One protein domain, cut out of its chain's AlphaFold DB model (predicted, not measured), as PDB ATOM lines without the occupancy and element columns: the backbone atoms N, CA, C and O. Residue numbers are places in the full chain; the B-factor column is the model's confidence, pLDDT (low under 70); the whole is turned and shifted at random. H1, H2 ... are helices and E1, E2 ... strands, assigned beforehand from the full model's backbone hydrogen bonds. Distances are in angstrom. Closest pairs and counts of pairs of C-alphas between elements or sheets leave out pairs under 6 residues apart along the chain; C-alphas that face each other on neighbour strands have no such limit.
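What this domain is: This is residues 30 to 114 of the 133 residues of the protein "Hypothetical protein" of Lotharella oceanica (UniProt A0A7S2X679). A small, strongly twisted sheet of three strands, E1, E3 and E2, makes the middle layer, with H2 over one face and H1 and H3 over the other, three layers in all. Two long links without named elements run from this body, residues 39 to 53 and 73 to 89, and they hold the two most distant C-alphas. The printed part has 85 residues, with three named helices and three named strands in the order H1, E1, H2, E2, E3, H3; the sheet has the order E1, E3, E2 and is mixed. The class is mixed, helices and strands. The whole is compact, with a radius of gyration of the C-alphas of 11.8 A and spans of 33 by 29 by 18 A.

Where its parts are: H1, residues 30 to 38, begins with C-alpha 30 at (-47.275, -40.938, -41.549) and is 12.3 A long. E1, residues 54 to 59, measures 16.5 A. H2, residues 61 to 72, begins with C-alpha 61 at (-34.453, -53.798, -25.858) and measures 16.4 A. E2, residues 90 to 95, measures 15.6 A, and E3, residues 98 to 104, 19.4 A. H3, residues 105 to 112, measures 10.5 A and ends with C-alpha 112 at (-35.767, -40.524, -39.131).

How they stand to each other: E3 is the inner strand. E1 is parallel to it at 28 degrees, with N 55 and O 99 at 2.8 A, within hydrogen-bond range. E2 and E3 form an antiparallel hairpin at 151 degrees, with N 93 and O 100 at 2.8 A. Residues 40 to 41 pair in parallel with residues 55 to 56 of E1. H2 is on the sheet at a height of 8.9 A and runs along the strands, at 3 degrees to E3 on the local plane; its closest C-alphas to E1 are Tyr 65 and Tyr 59, 5.4 A. On the opposite face, H1 has a height of 10.2 A and runs across the strands, at 83 degrees to E3 on the local plane; the closest C-alphas of H1 and E1 are Ile 36 and Val 56, 6.6 A. H3, on the same face as H1, lies over E3 and stands up from the sheet at 43 degrees. H1 and H3 touch, about perpendicular at 79 degrees, the C-alphas of Ala 33 and Ile 111 being closest at 5.9 A. H2 is apart from both. In H1, H2 and H3 every O i to N i+4 pair is within hydrogen-bond range.

The domain as a whole: The C-alphas farthest apart are those of Pro 51 and Asn 80, 34.8 A. The links H1 to E1 and H2 to E2 are long, the others tight. The printed part has no cut. Its mean pLDDT is 93.9, and no printed residue is under 70.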
ATOM      1  N   THR A  30     -47.847 -42.231 -41.137       91.38
ATOM      2  CA  THR A  30     -47.275 -40.938 -41.549       91.38
ATOM      3  C   THR A  30     -47.435 -39.872 -40.461       91.38
ATOM      4  O   THR A  30     -46.482 -39.155 -40.153       91.38
ATOM      5  N   HIS A  31     -48.609 -39.807 -39.829       92.31
ATOM      6  CA  HIS A  31     -48.913 -38.857 -38.764       92.31
ATOM      7  C   HIS A  31     -48.033 -39.059 -37.522       92.31
ATOM      8  O   HIS A  31     -47.435 -38.102 -37.023       92.31
ATOM      9  N   ILE A  32     -47.912 -40.296 -37.033       94.50
ATOM     10  CA  ILE A  32     -47.077 -40.617 -35.865       94.50
ATOM     11  C   ILE A  32     -45.592 -40.391 -36.175       94.50
ATOM     12  O   ILE A  32     -44.891 -39.754 -35.387       94.50
ATOM     13  N   ALA A  33     -45.120 -40.840 -37.340       94.12
ATOM     14  CA  ALA A  33     -43.738 -40.654 -37.771       94.12
ATOM     15  C   ALA A  33     -43.361 -39.167 -37.838       94.12
ATOM     16  O   ALA A  33     -42.300 -38.780 -37.353       94.12
ATOM     17  N   GLN A  34     -44.241 -38.317 -38.377       94.38
ATOM     18  CA  GLN A  34     -44.015 -36.873 -38.414       94.38
ATOM     19  C   GLN A  34     -43.870 -36.283 -37.006       94.38
ATOM     20  O   GLN A  34     -42.922 -35.540 -36.770       94.38
ATOM     21  N   GLN A  35     -44.749 -36.648 -36.067       95.75
ATOM     22  CA  GLN A  35     -44.669 -36.157 -34.685       95.75
ATOM     23  C   GLN A  35     -43.380 -36.583 -33.981       95.75
ATOM     24  O   GLN A  35     -42.809 -35.792 -33.234       95.75
ATOM     25  N   ILE A  36     -42.908 -37.805 -34.232       96.69
ATOM     26  CA  ILE A  36     -41.643 -38.302 -33.683       96.69
ATOM     27  C   ILE A  36     -40.457 -37.547 -34.291       96.69
ATOM     28  O   ILE A  36     -39.588 -37.107 -33.547       96.69
ATOM     29  N   ARG A  37     -40.432 -37.334 -35.616       95.50
ATOM     30  CA  ARG A  37     -39.345 -36.594 -36.289       95.50
ATOM     31  C   ARG A  37     -39.218 -35.154 -35.810       95.50
ATOM     32  O   ARG A  37     -38.108 -34.648 -35.718       95.50
ATOM     33  N   THR A  38     -40.342 -34.489 -35.551       95.81
ATOM     34  CA  THR A  38     -40.351 -33.102 -35.064       95.81
ATOM     35  C   THR A  38     -40.284 -32.999 -33.540       95.81
ATOM     36  O   THR A  38     -40.208 -31.895 -33.008       95.81
ATOM     37  N   GLY A  39     -40.379 -34.125 -32.829       96.69
ATOM     38  CA  GLY A  39     -40.282 -34.182 -31.376       96.69
ATOM     39  C   GLY A  39     -38.844 -34.020 -30.892       96.69
ATOM     40  O   GLY A  39     -37.889 -34.305 -31.611       96.69
ATOM     41  N   SER A  40     -38.680 -33.575 -29.649       98.00
ATOM     42  CA  SER A  40     -37.358 -33.484 -29.025       98.00
ATOM     43  C   SER A  40     -36.985 -34.816 -28.386       98.00
ATOM     44  O   SER A  40     -37.694 -35.287 -27.492       98.00
ATOM     45  N   GLU A  41     -35.873 -35.416 -28.812       97.81
ATOM     46  CA  GLU A  41     -35.282 -36.541 -28.086       97.81
ATOM     47  C   GLU A  41     -34.797 -36.056 -26.715       97.81
ATOM     48  O   GLU A  41     -34.062 -35.073 -26.627       97.81
ATOM     49  N   ILE A  42     -35.247 -36.719 -25.650       98.12
ATOM     50  CA  ILE A  42     -34.869 -36.413 -24.269       98.12
ATOM     51  C   ILE A  42     -34.530 -37.695 -23.516       98.12
ATOM     52  O   ILE A  42     -35.000 -38.792 -23.835       98.12
ATOM     53  N   THR A  43     -33.752 -37.551 -22.455       97.12
ATOM     54  CA  THR A  43     -33.519 -38.614 -21.483       97.12
ATOM     55  C   THR A  43     -34.671 -38.714 -20.480       97.12
ATOM     56  O   THR A  43     -35.439 -37.773 -20.270       97.12
ATOM     57  N   LEU A  44     -34.769 -39.852 -19.786       95.19
ATOM     58  CA  LEU A  44     -35.717 -40.012 -18.677       95.19
ATOM     59  C   LEU A  44     -35.487 -39.006 -17.542       95.19
ATOM     60  O   LEU A  44     -36.447 -38.588 -16.902       95.19
ATOM     61  N   ALA A  45     -34.239 -38.588 -17.307       96.19
ATOM     62  CA  ALA A  45     -33.916 -37.593 -16.287       96.19
ATOM     63  C   ALA A  45     -34.526 -36.215 -16.604       96.19
ATOM     64  O   ALA A  45     -34.885 -35.464 -15.700       96.19
ATOM     65  N   GLU A  46     -34.704 -35.904 -17.888       96.69
ATOM     66  CA  GLU A  46     -35.243 -34.629 -18.367       96.69
ATOM     67  C   GLU A  46     -36.776 -34.619 -18.455       96.69
ATOM     68  O   GLU A  46     -37.373 -33.599 -18.806       96.69
ATOM     69  N   ILE A  47     -37.456 -35.722 -18.117       95.44
ATOM     70  CA  ILE A  47     -38.909 -35.863 -18.312       95.44
ATOM     71  C   ILE A  47     -39.723 -34.801 -17.556       95.44
ATOM     72  O   ILE A  47     -40.780 -34.360 -18.017       95.44
ATOM     73  N   ASN A  48     -39.222 -34.346 -16.409       93.75
ATOM     74  CA  ASN A  48     -39.894 -33.347 -15.582       93.75
ATOM     75  C   ASN A  48     -39.467 -31.909 -15.905       93.75
ATOM     76  O   ASN A  48     -40.215 -30.985 -15.606       93.75
ATOM     77  N   THR A  49     -38.305 -31.711 -16.529       95.88
ATOM     78  CA  THR A  49     -37.708 -30.383 -16.748       95.88
ATOM     79  C   THR A  49     -37.800 -29.911 -18.196       95.88
ATOM     80  O   THR A  49     -37.796 -28.708 -18.444       95.88
ATOM     81  N   SER A  50     -37.919 -30.826 -19.162       95.94
ATOM     82  CA  SER A  50     -37.941 -30.479 -20.583       95.94
ATOM     83  C   SER A  50     -39.145 -29.588 -20.939       95.94
ATOM     84  O   SER A  50     -40.299 -29.945 -20.657       95.94
ATOM     85  N   PRO A  51     -38.939 -28.451 -21.623       96.00
ATOM     86  CA  PRO A  51     -40.041 -27.618 -22.080       96.00
ATOM     87  C   PRO A  51     -40.771 -28.216 -23.291       96.00
ATOM     88  O   PRO A  51     -41.887 -27.791 -23.560       96.00
ATOM     89  N   ALA A  52     -40.216 -29.220 -23.979       96.69
ATOM     90  CA  ALA A  52     -40.781 -29.755 -25.217       96.69
ATOM     91  C   ALA A  52     -42.193 -30.338 -25.033       96.69
ATOM     92  O   ALA A  52     -42.418 -31.156 -24.137       96.69
ATOM     93  N   GLU A  53     -43.119 -29.945 -25.911       96.56
ATOM     94  CA  GLU A  53     -44.515 -30.418 -25.919       96.56
ATOM     95  C   GLU A  53     -44.655 -31.840 -26.472       96.56
ATOM     96  O   GLU A  53     -45.492 -32.621 -26.014       96.56
ATOM     97  N   THR A  54     -43.807 -32.188 -27.443       98.00
ATOM     98  CA  THR A  54     -43.646 -33.552 -27.951       98.00
ATOM     99  C   THR A  54     -42.226 -34.016 -27.679       98.00
ATOM    100  O   THR A  54     -41.257 -33.413 -28.140       98.00
ATOM    101  N   ARG A  55     -42.118 -35.094 -26.913       98.44
ATOM    102  CA  ARG A  55     -40.870 -35.673 -26.423       98.44
ATOM    103  C   ARG A  55     -40.702 -37.072 -26.987       98.44
ATOM    104  O   ARG A  55     -41.689 -37.786 -27.161       98.44
ATOM    105  N   VAL A  56     -39.464 -37.473 -27.216       98.50
ATOM    106  CA  VAL A  56     -39.098 -38.820 -27.650       98.50
ATOM    107  C   VAL A  56     -38.108 -39.380 -26.638       98.50
ATOM    108  O   VAL A  56     -37.012 -38.856 -26.477       98.50
ATOM    109  N   VAL A  57     -38.503 -40.432 -25.933       98.25
ATOM    110  CA  VAL A  57     -37.643 -41.201 -25.034       98.25
ATOM    111  C   VAL A  57     -37.288 -42.496 -25.739       98.25
ATOM    112  O   VAL A  57     -38.166 -43.219 -26.215       98.25
ATOM    113  N   VAL A  58     -35.996 -42.795 -25.804       97.94
ATOM    114  CA  VAL A  58     -35.503 -43.953 -26.545       97.94
ATOM    115  C   VAL A  58     -35.127 -45.080 -25.603       97.94
ATOM    116  O   VAL A  58     -34.331 -44.863 -24.690       97.94
ATOM    117  N   TYR A  59     -35.637 -46.280 -25.872       96.50
ATOM    118  CA  TYR A  59     -35.245 -47.498 -25.165       96.50
ATOM    119  C   TYR A  59     -34.444 -48.448 -26.065       96.50
ATOM    120  O   TYR A  59     -34.507 -48.389 -27.298       96.50
ATOM    121  N   ARG A  60     -33.673 -49.340 -25.442       95.56
ATOM    122  CA  ARG A  60     -32.834 -50.353 -26.095       95.56
ATOM    123  C   ARG A  60     -33.142 -51.742 -25.540       95.56
ATOM    124  O   ARG A  60     -32.568 -52.181 -24.546       95.56
ATOM    125  N   GLY A  61     -34.035 -52.448 -26.227       92.31
ATOM    126  CA  GLY A  61     -34.453 -53.798 -25.858       92.31
ATOM    127  C   GLY A  61     -35.420 -53.855 -24.671       92.31
ATOM    128  O   GLY A  61     -35.816 -52.844 -24.091       92.31
ATOM    129  N   GLU A  62     -35.825 -55.076 -24.321       93.75
ATOM    130  CA  GLU A  62     -36.938 -55.323 -23.398       93.75
ATOM    131  C   GLU A  62     -36.675 -54.825 -21.967       93.75
ATOM    132  O   GLU A  62     -37.543 -54.206 -21.354       93.75
ATOM    133  N   GLY A  63     -35.477 -55.070 -21.426       94.94
ATOM    134  CA  GLY A  63     -35.131 -54.665 -20.059       94.94
ATOM    135  C   GLY A  63     -35.158 -53.145 -19.868       94.94
ATOM    136  O   GLY A  63     -35.739 -52.651 -18.899       94.94
ATOM    137  N   ASP A  64     -34.601 -52.410 -20.831       96.50
ATOM    138  CA  ASP A  64     -34.601 -50.945 -20.831       96.50
ATOM    139  C   ASP A  64     -36.017 -50.383 -21.011       96.50
ATOM    140  O   ASP A  64     -36.430 -49.480 -20.279       96.50
ATOM    141  N   TYR A  65     -36.823 -50.992 -21.893       96.44
ATOM    142  CA  TYR A  65     -38.240 -50.649 -21.999       96.44
ATOM    143  C   TYR A  65     -38.955 -50.827 -20.661       96.44
ATOM    144  O   TYR A  65     -39.670 -49.927 -20.234       96.44
ATOM    145  N   ARG A  66     -38.777 -51.959 -19.968       95.56
ATOM    146  CA  ARG A  66     -39.467 -52.214 -18.691       95.56
ATOM    147  C   ARG A  66     -39.070 -51.195 -17.620       95.56
ATOM    148  O   ARG A  66     -39.936 -50.748 -16.870       95.56
ATOM    149  N   SER A  67     -37.797 -50.799 -17.571       95.44
ATOM    150  CA  SER A  67     -37.310 -49.734 -16.680       95.44
ATOM    151  C   SER A  67     -37.942 -48.374 -17.014       95.44
ATOM    152  O   SER A  67     -38.508 -47.696 -16.150       95.44
ATOM    153  N   THR A  68     -37.936 -48.023 -18.300       96.19
ATOM    154  CA  THR A  68     -38.543 -46.804 -18.851       96.19
ATOM    155  C   THR A  68     -40.045 -46.751 -18.568       96.19
ATOM    156  O   THR A  68     -40.544 -45.780 -18.006       96.19
ATOM    157  N   ALA A  69     -40.771 -47.820 -18.878       94.31
ATOM    158  CA  ALA A  69     -42.212 -47.931 -18.701       94.31
ATOM    159  C   ALA A  69     -42.632 -47.825 -17.231       94.31
ATOM    160  O   ALA A  69     -43.591 -47.117 -16.926       94.31
ATOM    161  N   ASN A  70     -41.882 -48.449 -16.314       93.44
ATOM    162  CA  ASN A  70     -42.106 -48.289 -14.875       93.44
ATOM    163  C   ASN A  70     -41.950 -46.828 -14.432       93.44
ATOM    164  O   ASN A  70     -42.780 -46.335 -13.675       93.44
ATOM    165  N   THR A  71     -40.918 -46.137 -14.925       93.25
ATOM    166  CA  THR A  71     -40.655 -44.726 -14.593       93.25
ATOM    167  C   THR A  71     -41.772 -43.811 -15.098       93.25
ATOM    168  O   THR A  71     -42.177 -42.881 -14.407       93.25
ATOM    169  N   LEU A  72     -42.297 -44.092 -16.291       92.81
ATOM    170  CA  LEU A  72     -43.346 -43.296 -16.933       92.81
ATOM    171  C   LEU A  72     -44.771 -43.716 -16.531       92.81
ATOM    172  O   LEU A  72     -45.734 -43.093 -16.970       92.81
ATOM    173  N   GLY A  73     -44.924 -44.768 -15.720       89.81
ATOM    174  CA  GLY A  73     -46.227 -45.267 -15.278       89.81
ATOM    175  C   GLY A  73     -47.062 -45.939 -16.375       89.81
ATOM    176  O   GLY A  73     -48.284 -46.012 -16.245       89.81
ATOM    177  N   ILE A  74     -46.432 -46.432 -17.445       91.19
ATOM    178  CA  ILE A  74     -47.097 -47.175 -18.528       91.19
ATOM    179  C   ILE A  74     -46.882 -48.689 -18.388       91.19
ATOM    180  O   ILE A  74     -46.097 -49.161 -17.564       91.19
ATOM    181  N   HIS A  75     -47.610 -49.484 -19.175       90.81
ATOM    182  CA  HIS A  75     -47.533 -50.944 -19.104       90.81
ATOM    183  C   HIS A  75     -46.135 -51.465 -19.466       90.81
ATOM    184  O   HIS A  75     -45.586 -51.145 -20.518       90.81
ATOM    185  N   THR A  76     -45.593 -52.336 -18.613       92.56
ATOM    186  CA  THR A  76     -44.301 -53.005 -18.824       92.56
ATOM    187  C   THR A  76     -44.412 -54.307 -19.616       92.56
ATOM    188  O   THR A  76     -43.390 -54.887 -19.972       92.56
ATOM    189  N   ASP A  77     -45.629 -54.799 -19.845       90.56
ATOM    190  CA  ASP A  77     -45.876 -56.114 -20.431       90.56
ATOM    191  C   ASP A  77     -45.644 -56.123 -21.943       90.56
ATOM    192  O   ASP A  77     -46.008 -55.180 -22.644       90.56
ATOM    193  N   PHE A  78     -45.115 -57.241 -22.438       91.38
ATOM    194  CA  PHE A  78     -44.957 -57.524 -23.861       91.38
ATOM    195  C   PHE A  78     -45.949 -58.595 -24.301       91.38
ATOM    196  O   PHE A  78     -46.297 -59.499 -23.538       91.38
ATOM    197  N   LYS A  79     -46.382 -58.518 -25.556       86.88
ATOM    198  CA  LYS A  79     -47.153 -59.558 -26.232       86.88
ATOM    199  C   LYS A  79     -46.616 -59.703 -27.651       86.88
ATOM    200  O   LYS A  79     -46.567 -58.726 -28.383       86.88
ATOM    201  N   ASN A  80     -46.232 -60.922 -28.034       85.25
ATOM    202  CA  ASN A  80     -45.662 -61.230 -29.353       85.25
ATOM    203  C   ASN A  80     -44.420 -60.385 -29.718       85.25
ATOM    204  O   ASN A  80     -44.214 -60.073 -30.882       85.25
ATOM    205  N   GLY A  81     -43.602 -60.009 -28.727       84.69
ATOM    206  CA  GLY A  81     -42.398 -59.194 -28.940       84.69
ATOM    207  C   GLY A  81     -42.634 -57.680 -28.947       84.69
ATOM    208  O   GLY A  81     -41.669 -56.924 -28.932       84.69
ATOM    209  N   ASP A  82     -43.890 -57.234 -28.875       86.75
ATOM    210  CA  ASP A  82     -44.254 -55.821 -28.807       86.75
ATOM    211  C   ASP A  82     -44.718 -55.412 -27.407       86.75
ATOM    212  O   ASP A  82     -45.467 -56.163 -26.766       86.75
ATOM    213  N   PRO A  83     -44.342 -54.220 -26.914       92.19
ATOM    214  CA  PRO A  83     -44.909 -53.728 -25.678       92.19
ATOM    215  C   PRO A  83     -46.408 -53.436 -25.821       92.19
ATOM    216  O   PRO A  83     -46.898 -52.944 -26.839       92.19
ATOM    217  N   ARG A  84     -47.180 -53.735 -24.778       89.19
ATOM    218  CA  ARG A  84     -48.636 -53.584 -24.806       89.19
ATOM    219  C   ARG A  84     -49.030 -52.121 -25.032       89.19
ATOM    220  O   ARG A  84     -48.654 -51.258 -24.252       89.19
ATOM    221  N   GLY A  85     -49.862 -51.882 -26.047       87.62
ATOM    222  CA  GLY A  85     -50.305 -50.536 -26.430       87.62
ATOM    223  C   GLY A  85     -49.416 -49.865 -27.479       87.62
ATOM    224  O   GLY A  85     -49.727 -48.750 -27.893       87.62
ATOM    225  N   SER A  86     -48.360 -50.542 -27.946       92.88
ATOM    226  CA  SER A  86     -47.491 -50.004 -28.985       92.88
ATOM    227  C   SER A  86     -48.066 -50.147 -30.388       92.88
ATOM    228  O   SER A  86     -48.798 -51.093 -30.686       92.88
ATOM    229  N   PHE A  87     -47.593 -49.289 -31.283       92.25
ATOM    230  CA  PHE A  87     -47.726 -49.418 -32.725       92.25
ATOM    231  C   PHE A  87     -46.327 -49.477 -33.354       92.25
ATOM    232  O   PHE A  87     -45.613 -48.479 -33.359       92.25
ATOM    233  N   GLY A  88     -45.901 -50.655 -33.824       90.06
ATOM    234  CA  GLY A  88     -44.566 -50.861 -34.403       90.06
ATOM    235  C   GLY A  88     -43.430 -50.436 -33.464       90.06
ATOM    236  O   GLY A  88     -42.612 -49.599 -33.841       90.06
ATOM    237  N   HIS A  89     -43.409 -50.944 -32.226       93.19
ATOM    238  CA  HIS A  89     -42.435 -50.566 -31.184       93.19
ATOM    239  C   HIS A  89     -42.437 -49.078 -30.760       93.19
ATOM    240  O   HIS A  89     -41.476 -48.594 -30.159       93.19
ATOM    241  N   VAL A  90     -43.515 -48.340 -31.044       95.06
ATOM    242  CA  VAL A  90     -43.756 -46.979 -30.535       95.06
ATOM    243  C   VAL A  90     -44.895 -47.017 -29.525       95.06
ATOM    244  O   VAL A  90     -46.012 -47.383 -29.880       95.06
ATOM    245  N   ASN A  91     -44.647 -46.586 -28.291       96.25
ATOM    246  CA  ASN A  91     -45.695 -46.293 -27.312       96.25
ATOM    247  C   ASN A  91     -45.896 -44.790 -27.151       96.25
ATOM    248  O   ASN A  91     -44.975 -44.001 -27.349       96.25
ATOM    249  N   LEU A  92     -47.098 -44.412 -26.727       95.94
ATOM    250  CA  LEU A  92     -47.437 -43.044 -26.369       95.94
ATOM    251  C   LEU A  92     -47.804 -42.968 -24.883       95.94
ATOM    252  O   LEU A  92     -48.682 -43.689 -24.413       95.94
ATOM    253  N   ALA A  93     -47.155 -42.056 -24.167       94.88
ATOM    254  CA  ALA A  93     -47.460 -41.688 -22.794       94.88
ATOM    255  C   ALA A  93     -47.755 -40.185 -22.699       94.88
ATOM    256  O   ALA A  93     -47.189 -39.378 -23.439       94.88
ATOM    257  N   TYR A  94     -48.604 -39.801 -21.747       94.06
ATOM    258  CA  TYR A  94     -48.794 -38.404 -21.361       94.06
ATOM    259  C   TYR A  94     -48.186 -38.194 -19.980       94.06
ATOM    260  O   TYR A  94     -48.689 -38.726 -18.993       94.06
ATOM    261  N   VAL A  95     -47.101 -37.424 -19.915       93.88
ATOM    262  CA  VAL A  95     -46.372 -37.151 -18.670       93.88
ATOM    263  C   VAL A  95     -46.401 -35.654 -18.420       93.88
ATOM    264  O   VAL A  95     -45.962 -34.879 -19.268       93.88
ATOM    265  N   ASN A  96     -46.959 -35.241 -17.280       92.31
ATOM    266  CA  ASN A  96     -47.173 -33.832 -16.927       92.31
ATOM    267  C   ASN A  96     -47.919 -33.046 -18.025       92.31
ATOM    268  O   ASN A  96     -47.552 -31.925 -18.359       92.31
ATOM    269  N   GLY A  97     -48.930 -33.675 -18.638       93.62
ATOM    270  CA  GLY A  97     -49.721 -33.091 -19.729       93.62
ATOM    271  C   GLY A  97     -49.043 -33.100 -21.103       93.62
ATOM    272  O   GLY A  97     -49.679 -32.733 -22.085       93.62
ATOM    273  N   LYS A  98     -47.790 -33.560 -21.203       96.62
ATOM    274  CA  LYS A  98     -46.995 -33.513 -22.437       96.62
ATOM    275  C   LYS A  98     -46.906 -34.867 -23.119       96.62
ATOM    276  O   LYS A  98     -46.775 -35.909 -22.467       96.62
ATOM    277  N   LYS A  99     -46.937 -34.838 -24.450       97.25
ATOM    278  CA  LYS A  99     -46.869 -36.022 -25.306       97.25
ATOM    279  C   LYS A  99     -45.455 -36.594 -25.267       97.25
ATOM    280  O   LYS A  99     -44.502 -35.915 -25.638       97.25
ATOM    281  N   THR A 100     -45.314 -37.839 -24.830       98.06
ATOM    282  CA  THR A 100     -44.027 -38.535 -24.748       98.06
ATOM    283  C   THR A 100     -44.112 -39.845 -25.515       98.06
ATOM    284  O   THR A 100     -44.791 -40.779 -25.094       98.06
ATOM    285  N   PHE A 101     -43.422 -39.916 -26.646       98.12
ATOM    286  CA  PHE A 101     -43.223 -41.157 -27.377       98.12
ATOM    287  C   PHE A 101     -42.109 -41.968 -26.728       98.12
ATOM    288  O   PHE A 101     -41.049 -41.429 -26.424       98.12
ATOM    289  N   VAL A 102     -42.343 -43.261 -26.539       97.88
ATOM    290  CA  VAL A 102     -41.348 -44.229 -26.071       97.88
ATOM    291  C   VAL A 102     -41.040 -45.154 -27.238       97.88
ATOM    292  O   VAL A 102     -41.926 -45.883 -27.688       97.88
ATOM    293  N   VAL A 103     -39.821 -45.078 -27.766       96.94
ATOM    294  CA  VAL A 103     -39.474 -45.632 -29.085       96.94
ATOM    295  C   VAL A 103     -38.224 -46.502 -28.988       96.94
ATOM    296  O   VAL A 103     -37.253 -46.114 -28.340       96.94
ATOM    297  N   ASP A 104     -38.222 -47.669 -29.636       95.38
ATOM    298  CA  ASP A 104     -36.994 -48.457 -29.821       95.38
ATOM    299  C   ASP A 104     -35.992 -47.652 -30.664       95.38
ATOM    300  O   ASP A 104     -36.372 -47.085 -31.690       95.38
ATOM    301  N   ARG A 105     -34.707 -47.629 -30.285       94.75
ATOM    302  CA  ARG A 105     -33.649 -46.977 -31.080       94.75
ATOM    303  C   ARG A 105     -33.708 -47.344 -32.569       94.75
ATOM    304  O   ARG A 105     -33.677 -46.442 -33.396       94.75
ATOM    305  N   ARG A 106     -33.853 -48.626 -32.920       92.25
ATOM    306  CA  ARG A 106     -33.898 -49.070 -34.328       92.25
ATOM    307  C   ARG A 106     -35.112 -48.515 -35.064       92.25
ATOM    308  O   ARG A 106     -35.016 -48.119 -36.223       92.25
ATOM    309  N   THR A 107     -36.255 -48.474 -34.384       92.62
ATOM    310  CA  THR A 107     -37.483 -47.890 -34.928       92.62
ATOM    311  C   THR A 107     -37.331 -46.390 -35.143       92.62
ATOM    312  O   THR A 107     -37.741 -45.883 -36.186       92.62
ATOM    313  N   LEU A 108     -36.714 -45.678 -34.197       94.75
ATOM    314  CA  LEU A 108     -36.453 -44.247 -34.338       94.75
ATOM    315  C   LEU A 108     -35.556 -43.965 -35.550       94.75
ATOM    316  O   LEU A 108     -35.899 -43.109 -36.366       94.75
ATOM    317  N   ASP A 109     -34.473 -44.726 -35.707       93.06
ATOM    318  CA  ASP A 109     -33.550 -44.593 -36.838       93.06
ATOM    319  C   ASP A 109     -34.279 -44.847 -38.180       93.06
ATOM    320  O   ASP A 109     -34.099 -44.105 -39.153       93.06
ATOM    321  N   SER A 110     -35.178 -45.840 -38.233       91.25
ATOM    322  CA  SER A 110     -36.039 -46.103 -39.401       91.25
ATOM    323  C   SER A 110     -36.993 -44.942 -39.705       91.25
ATOM    324  O   SER A 110     -37.173 -44.569 -40.863       91.25
ATOM    325  N   ILE A 111     -37.610 -44.350 -38.681       91.94
ATOM    326  CA  ILE A 111     -38.527 -43.213 -38.839       91.94
ATOM    327  C   ILE A 111     -37.775 -41.972 -39.342       91.94
ATOM    328  O   ILE A 111     -38.275 -41.276 -40.234       91.94
ATOM    329  N   GLN A 112     -36.589 -41.693 -38.793       89.31
ATOM    330  CA  GLN A 112     -35.767 -40.524 -39.131       89.31
ATOM    331  C   GLN A 112     -35.153 -40.616 -40.530       89.31
ATOM    332  O   GLN A 112     -35.091 -39.612 -41.235       89.31
ATOM    333  N   SER A 113     -34.773 -41.816 -40.967       86.62
ATOM    334  CA  SER A 113     -34.257 -42.057 -42.321       86.62
ATOM    335  C   SER A 113     -35.331 -42.007 -43.418       86.62
ATOM    336  O   SER A 113     -35.012 -42.212 -44.586       86.62
ATOM    337  N   ASN A 114     -36.596 -41.719 -43.072       74.00
ATOM    338  CA  ASN A 114     -37.756 -41.856 -43.962       74.00
ATOM    339  C   ASN A 114     -37.863 -43.253 -44.592       74.00
ATOM    340  O   ASN A 114     -38.454 -43.403 -45.663       74.00
TER     341      ASN A 114